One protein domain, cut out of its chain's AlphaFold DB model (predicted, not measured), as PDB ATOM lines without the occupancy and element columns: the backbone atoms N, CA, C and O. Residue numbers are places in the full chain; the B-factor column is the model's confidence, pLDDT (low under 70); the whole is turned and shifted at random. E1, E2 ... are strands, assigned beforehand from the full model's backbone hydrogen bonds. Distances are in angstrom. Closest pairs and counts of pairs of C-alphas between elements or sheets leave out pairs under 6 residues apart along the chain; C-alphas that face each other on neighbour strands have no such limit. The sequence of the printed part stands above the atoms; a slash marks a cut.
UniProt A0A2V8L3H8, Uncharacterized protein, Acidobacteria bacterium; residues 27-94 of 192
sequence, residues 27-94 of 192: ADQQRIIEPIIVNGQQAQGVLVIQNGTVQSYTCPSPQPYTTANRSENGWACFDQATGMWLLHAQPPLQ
ATOM      1  N   ALA A  27     241.742 191.248 176.873       58.00
ATOM      2  CA  ALA A  27     240.518 191.762 177.508       58.00
ATOM      3  C   ALA A  27     239.209 191.261 176.854       58.00
ATOM      4  O   ALA A  27     238.127 191.468 177.387       58.00
ATOM      5  N   ASP A  28     239.331 190.582 175.716       61.34
ATOM      6  CA  ASP A  28     238.266 190.049 174.881       61.34
ATOM      7  C   ASP A  28     238.232 188.500 174.836       61.34
ATOM      8  O   ASP A  28     237.449 187.904 174.100       61.34
ATOM      9  N   GLN A  29     239.090 187.822 175.611       71.69
ATOM     10  CA  GLN A  29     239.157 186.361 175.692       71.69
ATOM     11  C   GLN A  29     238.764 185.878 177.093       71.69
ATOM     12  O   GLN A  29     239.579 185.834 178.018       71.69
ATOM     13  N   GLN A  30     237.512 185.456 177.237       83.00
ATOM     14  CA  GLN A  30     237.005 184.824 178.449       83.00
ATOM     15  C   GLN A  30     237.346 183.330 178.434       83.00
ATOM     16  O   GLN A  30     237.111 182.630 177.452       83.00
ATOM     17  N   ARG A  31     237.901 182.824 179.536       85.56
ATOM     18  CA  ARG A  31     238.204 181.399 179.719       85.56
ATOM     19  C   ARG A  31     237.363 180.851 180.864       85.56
ATOM     20  O   ARG A  31     237.481 181.336 181.986       85.56
ATOM     21  N   ILE A  32     236.517 179.866 180.584       86.38
ATOM     22  CA  ILE A  32     235.690 179.185 181.584       86.38
ATOM     23  C   ILE A  32     236.299 177.809 181.828       86.38
ATOM     24  O   ILE A  32     236.422 177.012 180.901       86.38
ATOM     25  N   ILE A  33     236.719 177.554 183.065       89.12
ATOM     26  CA  ILE A  33     237.280 176.264 183.469       89.12
ATOM     27  C   ILE A  33     236.126 175.350 183.873       89.12
ATOM     28  O   ILE A  33     235.340 175.709 184.750       89.12
ATOM     29  N   GLU A  34     236.055 174.164 183.280       88.00
ATOM     30  CA  GLU A  34     235.044 173.159 183.600       88.00
ATOM     31  C   GLU A  34     235.649 171.777 183.857       88.00
ATOM     32  O   GLU A  34     236.628 171.380 183.218       88.00
ATOM     33  N   PRO A  35     235.067 171.002 184.789       88.88
ATOM     34  CA  PRO A  35     235.459 169.621 184.998       88.88
ATOM     35  C   PRO A  35     234.937 168.747 183.852       88.88
ATOM     36  O   PRO A  35     233.730 168.634 183.619       88.88
ATOM     37  N   ILE A  36     235.857 168.066 183.181       90.50
ATOM     38  CA  ILE A  36     235.562 167.136 182.093       90.50
ATOM     39  C   ILE A  36     236.084 165.741 182.419       90.50
ATOM     40  O   ILE A  36     236.855 165.533 183.354       90.50
ATOM     41  N   ILE A  37     235.655 164.773 181.627       89.00
ATOM     42  CA  ILE A  37     236.100 163.392 181.649       89.00
ATOM     43  C   ILE A  37     236.678 163.101 180.270       89.00
ATOM     44  O   ILE A  37     235.939 163.102 179.287       89.00
ATOM     45  N   VAL A  38     237.982 162.848 180.201       88.62
ATOM     46  CA  VAL A  38     238.694 162.456 178.976       88.62
ATOM     47  C   VAL A  38     239.191 161.035 179.184       88.62
ATOM     48  O   VAL A  38     239.843 160.756 180.189       88.62
ATOM     49  N   ASN A  39     238.845 160.111 178.285       86.12
ATOM     50  CA  ASN A  39     239.221 158.692 178.404       86.12
ATOM     51  C   ASN A  39     238.876 158.058 179.773       86.12
ATOM     52  O   ASN A  39     239.597 157.204 180.281       86.12
ATOM     53  N   GLY A  40     237.778 158.494 180.401       83.06
ATOM     54  CA  GLY A  40     237.341 157.998 181.713       83.06
ATOM     55  C   GLY A  40     238.063 158.607 182.920       83.06
ATOM     56  O   GLY A  40     237.697 158.293 184.052       83.06
ATOM     57  N   GLN A  41     239.036 159.500 182.716       87.94
ATOM     58  CA  GLN A  41     239.721 160.220 183.790       87.94
ATOM     59  C   GLN A  41     239.178 161.642 183.928       87.94
ATOM     60  O   GLN A  41     238.949 162.329 182.932       87.94
ATOM     61  N   GLN A  42     238.989 162.092 185.169       89.44
ATOM     62  CA  GLN A  42     238.587 163.468 185.443       89.44
ATOM     63  C   GLN A  42     239.754 164.418 185.142       89.44
ATOM     64  O   GLN A  42     240.853 164.248 185.668       89.44
ATOM     65  N   ALA A  43     239.500 165.417 184.307       89.75
ATOM     66  CA  ALA A  43     240.463 166.419 183.878       89.75
ATOM     67  C   ALA A  43     239.835 167.820 183.901       89.75
ATOM     68  O   ALA A  43     238.626 167.985 184.087       89.75
ATOM     69  N   GLN A  44     240.672 168.842 183.731       90.25
ATOM     70  CA  GLN A  44     240.239 170.235 183.668       90.25
ATOM     71  C   GLN A  44     240.210 170.695 182.214       90.25
ATOM     72  O   GLN A  44     241.229 170.675 181.516       90.25
ATOM     73  N   GLY A  45     239.016 171.075 181.777       89.06
ATOM     74  CA  GLY A  45     238.737 171.661 180.484       89.06
ATOM     75  C   GLY A  45     238.675 173.177 180.561       89.06
ATOM     76  O   GLY A  45     238.329 173.741 181.596       89.06
ATOM     77  N   VAL A  46     238.991 173.838 179.458       90.44
ATOM     78  CA  VAL A  46     238.844 175.274 179.280       90.44
ATOM     79  C   VAL A  46     238.034 175.537 178.030       90.44
ATOM     80  O   VAL A  46     238.462 175.246 176.911       90.44
ATOM     81  N   LEU A  47     236.878 176.145 178.241       86.94
ATOM     82  CA  LEU A  47     236.096 176.778 177.202       86.94
ATOM     83  C   LEU A  47     236.649 178.181 176.976       86.94
ATOM     84  O   LEU A  47     236.662 179.008 177.891       86.94
ATOM     85  N   VAL A  48     237.104 178.459 175.761       85.19
ATOM     86  CA  VAL A  48     237.536 179.802 175.386       85.19
ATOM     87  C   VAL A  48     236.420 180.479 174.611       85.19
ATOM     88  O   VAL A  48     235.952 179.965 173.600       85.19
ATOM     89  N   ILE A  49     236.018 181.651 175.080       85.38
ATOM     90  CA  ILE A  49     235.037 182.513 174.438       85.38
ATOM     91  C   ILE A  49     235.762 183.785 174.020       85.38
ATOM     92  O   ILE A  49     236.421 184.428 174.836       85.38
ATOM     93  N   GLN A  50     235.635 184.151 172.751       82.81
ATOM     94  CA  GLN A  50     236.195 185.383 172.210       82.81
ATOM     95  C   GLN A  50     235.109 186.107 171.416       82.81
ATOM     96  O   GLN A  50     234.425 185.474 170.606       82.81
ATOM     97  N   ASN A  51     234.901 187.402 171.671       80.62
ATOM     98  CA  ASN A  51     233.792 188.175 171.088       80.62
ATOM     99  C   ASN A  51     232.402 187.525 171.284       80.62
ATOM    100  O   ASN A  51     231.551 187.558 170.397       80.62
ATOM    101  N   GLY A  52     232.174 186.859 172.422       77.94
ATOM    102  CA  GLY A  52     230.913 186.158 172.710       77.94
ATOM    103  C   GLY A  52     230.696 184.857 171.925       77.94
ATOM    104  O   GLY A  52     229.643 184.237 172.059       77.94
ATOM    105  N   THR A  53     231.681 184.414 171.140       81.56
ATOM    106  CA  THR A  53     231.639 183.147 170.397       81.56
ATOM    107  C   THR A  53     232.579 182.120 171.012       81.56
ATOM    108  O   THR A  53     233.688 182.456 171.431       81.56
ATOM    109  N   VAL A  54     232.134 180.863 171.078       84.56
ATOM    110  CA  VAL A  54     232.979 179.743 171.504       84.56
ATOM    111  C   VAL A  54     234.050 179.506 170.446       84.56
ATOM    112  O   VAL A  54     233.736 179.309 169.272       84.56
ATOM    113  N   GLN A  55     235.309 179.527 170.866       84.19
ATOM    114  CA  GLN A  55     236.447 179.269 169.998       84.19
ATOM    115  C   GLN A  55     236.668 177.768 169.850       84.19
ATOM    116  O   GLN A  55     236.733 177.035 170.837       84.19
ATOM    117  N   SER A  56     236.804 177.328 168.602       84.44
ATOM    118  CA  SER A  56     237.134 175.952 168.249       84.44
ATOM    119  C   SER A  56     238.613 175.819 167.912       84.44
ATOM    120  O   SER A  56     239.161 176.648 167.184       84.44
ATOM    121  N   TYR A  57     239.242 174.743 168.378       82.50
ATOM    122  CA  TYR A  57     240.673 174.502 168.189       82.50
ATOM    123  C   TYR A  57     240.940 173.286 167.307       82.50
ATOM    124  O   TYR A  57     240.203 172.301 167.327       82.50
ATOM    125  N   THR A  58     242.029 173.324 166.547       82.88
ATOM    126  CA  THR A  58     242.529 172.173 165.791       82.88
ATOM    127  C   THR A  58     243.809 171.656 166.438       82.88
ATOM    128  O   THR A  58     244.709 172.420 166.780       82.88
ATOM    129  N   CYS A  59     243.897 170.341 166.624       83.62
ATOM    130  CA  CYS A  59     245.090 169.676 167.138       83.62
ATOM    131  C   CYS A  59     245.316 168.347 166.407       83.62
ATOM    132  O   CYS A  59     244.371 167.786 165.851       83.62
ATOM    133  N   PRO A  60     246.556 167.825 166.397       79.69
ATOM    134  CA  PRO A  60     246.883 166.591 165.683       79.69
ATOM    135  C   PRO A  60     246.194 165.346 166.258       79.69
ATOM    136  O   PRO A  60     245.971 164.385 165.531       79.69
ATOM    137  N   SER A  61     245.853 165.351 167.551       83.62
ATOM    138  CA  SER A  61     245.209 164.222 168.229       83.62
ATOM    139  C   SER A  61     244.120 164.715 169.193       83.62
ATOM    140  O   SER A  61     244.351 164.737 170.407       83.62
ATOM    141  N   PRO A  62     242.941 165.116 168.688       86.31
ATOM    142  CA  PRO A  62     241.813 165.470 169.541       86.31
ATOM    143  C   PRO A  62     241.335 164.239 170.323       86.31
ATOM    144  O   PRO A  62     241.260 163.136 169.779       86.31
ATOM    145  N   GLN A  63     241.007 164.421 171.600       89.25
ATOM    146  CA  GLN A  63     240.470 163.362 172.457       89.25
ATOM    147  C   GLN A  63     238.984 163.605 172.725       89.25
ATOM    148  O   GLN A  63     238.592 164.755 172.946       89.25
ATOM    149  N   PRO A  64     238.143 162.561 172.726       89.38
ATOM    150  CA  PRO A  64     236.750 162.715 173.101       89.38
ATOM    151  C   PRO A  64     236.652 163.050 174.593       89.38
ATOM    152  O   PRO A  64     237.331 162.443 175.429       89.38
ATOM    153  N   TYR A  65     235.789 164.002 174.930       91.12
ATOM    154  CA  TYR A  65     235.480 164.344 176.311       91.12
ATOM    155  C   TYR A  65     233.976 164.353 176.560       91.12
ATOM    156  O   TYR A  65     233.162 164.526 175.652       91.12
ATOM    157  N   THR A  66     233.640 164.209 177.832       88.25
ATOM    158  CA  THR A  66     232.297 164.335 178.390       88.25
ATOM    159  C   THR A  66     232.373 165.309 179.560       88.25
ATOM    160  O   THR A  66     233.321 165.250 180.340       88.25
ATOM    161  N   THR A  67     231.403 166.197 179.733       88.00
ATOM    162  CA  THR A  67     231.323 167.025 180.947       88.00
ATOM    163  C   THR A  67     231.068 166.157 182.186       88.00
ATOM    164  O   THR A  67     230.474 165.082 182.096       88.00
ATOM    165  N   ALA A  68     231.494 166.586 183.381       81.25
ATOM    166  CA  ALA A  68     231.343 165.770 184.598       81.25
ATOM    167  C   ALA A  68     229.881 165.370 184.912       81.25
ATOM    168  O   ALA A  68     229.627 164.303 185.471       81.25
ATOM    169  N   ASN A  69     228.916 166.201 184.516       81.62
ATOM    170  CA  ASN A  69     227.474 165.949 184.620       81.62
ATOM    171  C   ASN A  69     226.906 165.093 183.464       81.62
ATOM    172  O   ASN A  69     225.707 164.814 183.455       81.62
ATOM    173  N   ARG A  70     227.740 164.678 182.502       77.88
ATOM    174  CA  ARG A  70     227.381 163.921 181.290       77.88
ATOM    175  C   ARG A  70     226.329 164.592 180.403       77.88
ATOM    176  O   ARG A  70     225.642 163.901 179.653       77.88
ATOM    177  N   SER A  71     226.181 165.912 180.500       79.12
ATOM    178  CA  SER A  71     225.230 166.660 179.672       79.12
ATOM    179  C   SER A  71     225.763 166.934 178.271       79.12
ATOM    180  O   SER A  71     224.971 167.048 177.340       79.12
ATOM    181  N   GLU A  72     227.082 167.041 178.115       83.38
ATOM    182  CA  GLU A  72     227.721 167.436 176.865       83.38
ATOM    183  C   GLU A  72     228.903 166.530 176.543       83.38
ATOM    184  O   GLU A  72     229.678 166.142 177.422       83.38
ATOM    185  N   ASN A  73     229.038 166.221 175.255       87.44
ATOM    186  CA  ASN A  73     230.128 165.433 174.703       87.44
ATOM    187  C   ASN A  73     230.752 166.210 173.547       87.44
ATOM    188  O   ASN A  73     230.043 166.848 172.767       87.44
ATOM    189  N   GLY A  74     232.065 166.113 173.399       89.31
ATOM    190  CA  GLY A  74     232.774 166.804 172.335       89.31
ATOM    191  C   GLY A  74     234.189 166.290 172.161       89.31
ATOM    192  O   GLY A  74     234.549 165.219 172.648       89.31
ATOM    193  N   TRP A  75     234.996 167.079 171.467       90.88
ATOM    194  CA  TRP A  75     236.417 166.827 171.281       90.88
ATOM    195  C   TRP A  75     237.213 167.906 171.998       90.88
ATOM    196  O   TRP A  75     236.838 169.075 171.965       90.88
ATOM    197  N   ALA A  76     238.292 167.519 172.662       91.31
ATOM    198  CA  ALA A  76     239.180 168.429 173.358       91.31
ATOM    199  C   ALA A  76     240.614 168.260 172.864       91.31
ATOM    200  O   ALA A  76     241.057 167.158 172.526       91.31
ATOM    201  N   CYS A  77     241.344 169.367 172.854       90.88
ATOM    202  CA  CYS A  77     242.758 169.414 172.521       90.88
ATOM    203  C   CYS A  77     243.573 169.654 173.785       90.88
ATOM    204  O   CYS A  77     243.320 170.607 174.514       90.88
ATOM    205  N   PHE A  78     244.568 168.811 174.039       88.75
ATOM    206  CA  PHE A  78     245.486 169.044 175.145       88.75
ATOM    207  C   PHE A  78     246.469 170.162 174.787       88.75
ATOM    208  O   PHE A  78     247.218 170.039 173.815       88.75
ATOM    209  N   ASP A  79     246.474 171.235 175.572       87.25
ATOM    210  CA  ASP A  79     247.446 172.315 175.451       87.25
ATOM    211  C   ASP A  79     248.622 172.067 176.402       87.25
ATOM    212  O   ASP A  79     248.509 172.211 177.620       87.25
ATOM    213  N   GLN A  80     249.777 171.711 175.838       82.69
ATOM    214  CA  GLN A  80     250.995 171.438 176.604       82.69
ATOM    215  C   GLN A  80     251.553 172.678 177.308       82.69
ATOM    216  O   GLN A  80     252.230 172.535 178.325       82.69
ATOM    217  N   ALA A  81     251.281 173.883 176.796       81.56
ATOM    218  CA  ALA A  81     251.803 175.114 177.385       81.56
ATOM    219  C   ALA A  81     251.102 175.457 178.706       81.56
ATOM    220  O   ALA A  81     251.723 176.005 179.615       81.56
ATOM    221  N   THR A  82     249.812 175.130 178.816       82.50
ATOM    222  CA  THR A  82     248.994 175.433 179.999       82.50
ATOM    223  C   THR A  82     248.652 174.202 180.835       82.50
ATOM    224  O   THR A  82     248.217 174.346 181.974       82.50
ATOM    225  N   GLY A  83     248.847 172.994 180.297       85.25
ATOM    226  CA  GLY A  83     248.451 171.739 180.936       85.25
ATOM    227  C   GLY A  83     246.934 171.537 180.996       85.25
ATOM    228  O   GLY A  83     246.458 170.726 181.789       85.25
ATOM    229  N   MET A  84     246.169 172.280 180.191       88.31
ATOM    230  CA  MET A  84     244.707 172.264 180.201       88.31
ATOM    231  C   MET A  84     244.137 171.684 178.905       88.31
ATOM    232  O   MET A  84     244.774 171.705 177.853       88.31
ATOM    233  N   TRP A  85     242.907 171.176 178.971       90.81
ATOM    234  CA  TRP A  85     242.187 170.681 177.799       90.81
ATOM    235  C   TRP A  85     241.341 171.791 177.181       90.81
ATOM    236  O   TRP A  85     240.350 172.208 177.764       90.81
ATOM    237  N   LEU A  86     241.689 172.263 175.991       90.50
ATOM    238  CA  LEU A  86     240.866 173.205 175.237       90.50
ATOM    239  C   LEU A  86     239.637 172.481 174.680       90.50
ATOM    240  O   LEU A  86     239.773 171.517 173.924       90.50
ATOM    241  N   LEU A  87     238.448 172.930 175.078       89.94
ATOM    242  CA  LEU A  87     237.169 172.338 174.676       89.94
ATOM    243  C   LEU A  87     236.776 172.748 173.247       89.94
ATOM    244  O   LEU A  87     237.359 173.665 172.672       89.94
ATOM    245  N   HIS A  88     235.771 172.069 172.680       87.06
ATOM    246  CA  HIS A  88     235.246 172.303 171.322       87.06
ATOM    247  C   HIS A  88     236.295 172.220 170.205       87.06
ATOM    248  O   HIS A  88     236.305 173.005 169.256       87.06
ATOM    249  N   ALA A  89     237.180 171.237 170.296       85.56
ATOM    250  CA  ALA A  89     238.092 170.907 169.221       85.56
ATOM    251  C   ALA A  89     237.365 170.369 167.981       85.56
ATOM    252  O   ALA A  89     236.289 169.769 168.065       85.56
ATOM    253  N   GLN A  90     237.999 170.526 166.822       82.94
ATOM    254  CA  GLN A  90     237.556 169.876 165.597       82.94
ATOM    255  C   GLN A  90     237.702 168.346 165.750       82.94
ATOM    256  O   GLN A  90     238.772 167.883 166.164       82.94
ATOM    257  N   PRO A  91     236.676 167.542 165.408       78.12
ATOM    258  CA  PRO A  91     236.814 166.089 165.362       78.12
ATOM    259  C   PRO A  91     237.919 165.677 164.378       78.12
ATOM    260  O   PRO A  91     238.151 166.377 163.384       78.12
ATOM    261  N   PRO A  92     238.579 164.527 164.594       75.38
ATOM    262  CA  PRO A  92     239.524 164.014 163.617       75.38
ATOM    263  C   PRO A  92     238.774 163.716 162.312       75.38
ATOM    264  O   PRO A  92     237.638 163.245 162.339       75.38
ATOM    265  N   LEU A  93     239.414 163.944 161.160       66.94
ATOM    266  CA  LEU A  93     238.820 163.733 159.825       66.94
ATOM    267  C   LEU A  93     238.332 162.285 159.588       66.94
ATOM    268  O   LEU A  93     237.614 162.019 158.632       66.94
ATOM    269  N   GLN A  94     238.714 161.357 160.470       59.31
ATOM    270  CA  GLN A  94     238.335 159.945 160.471       59.31
ATOM    271  C   GLN A  94     237.330 159.571 161.571       59.31
ATOM    272  O   GLN A  94     237.006 158.392 161.691       59.31
TER     273      GLN A  94
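What this domain is: This is residues 27 to 94 of the 192 residues of an uncharacterized protein of Acidobacteria bacterium (UniProt A0A2V8L3H8). This is a small closed barrel of five strands, in which a long hairpin of E1 and E2 makes one part of the ring and the shorter strands E3, E4 and E5 make the rest. The long hairpin runs on past its pairings with E3 and E5, and residues 51 to 62, with no named element, lead from the end of E2 to E3. The printed part has 68 residues, with no named helix and five named strands in the order E1, E2, E3, E4, E5; the class is all strand. Round the ring run E1, E2, E5, E4, E3 and back to E1, with mixed pairing. The whole is compact and rounded, with a radius of gyration of the C-alphas of 11.4 A and spans of 34 by 27 by 23 A.

Where its parts are: E1, residues 29 to 38, begins with C-alpha 29 at (239.157, 186.361, 175.692), is 24.1 A long and bends by 69 degrees at residue 35. E2, residues 41 to 50, is 27.9 A long and ends with C-alpha 50 at (236.195, 185.383, 172.210). E3 is residues 63 to 67, 13.0 A, and E4 is residues 73 to 79, 18.7 A. E5, residues 84 to 86, is 6.3 A long and ends with C-alpha 86 at (240.866, 173.205, 175.237).

How they stand to each other: E1 and E2 are an antiparallel hairpin at 157 degrees, with N 30 and O 49 at 2.8 A and N 38 and O 41 at 2.9 A, within hydrogen-bond range. On the other side of E2, beside its residues 45 to 46, E5 is parallel at 53 degrees, with N 46 and O 85 at 2.7 A. E3, E4 and E5 form a meander, each strand the antiparallel neighbour of the one before. The pairing of E4 is staggered: its residues 73 to 76 pair with E3, with N 76 and O 63 at 2.8 A, and its residues 77 to 79 with E5, with N 86 and O 77 at 2.8 A. E3 and E1, antiparallel, close the barrel beside residues 36 to 38 of E1, with N 37 and O 66 at 2.7 A. E3 and E5 are apart.

The domain as a whole: The C-alphas of Ala 27 and Gln 94, the two farthest apart, are 36.2 A apart. The printed part has no cut. The link from E2 to E3 is long, with 12 residues, of which residues 53 to 54 pair antiparallel with residues 49 to 50 of E2; the other three links are tight. The mean pLDDT of the printed part is 84.1, and residues 27 to 28 and 93 to 94 are under 70.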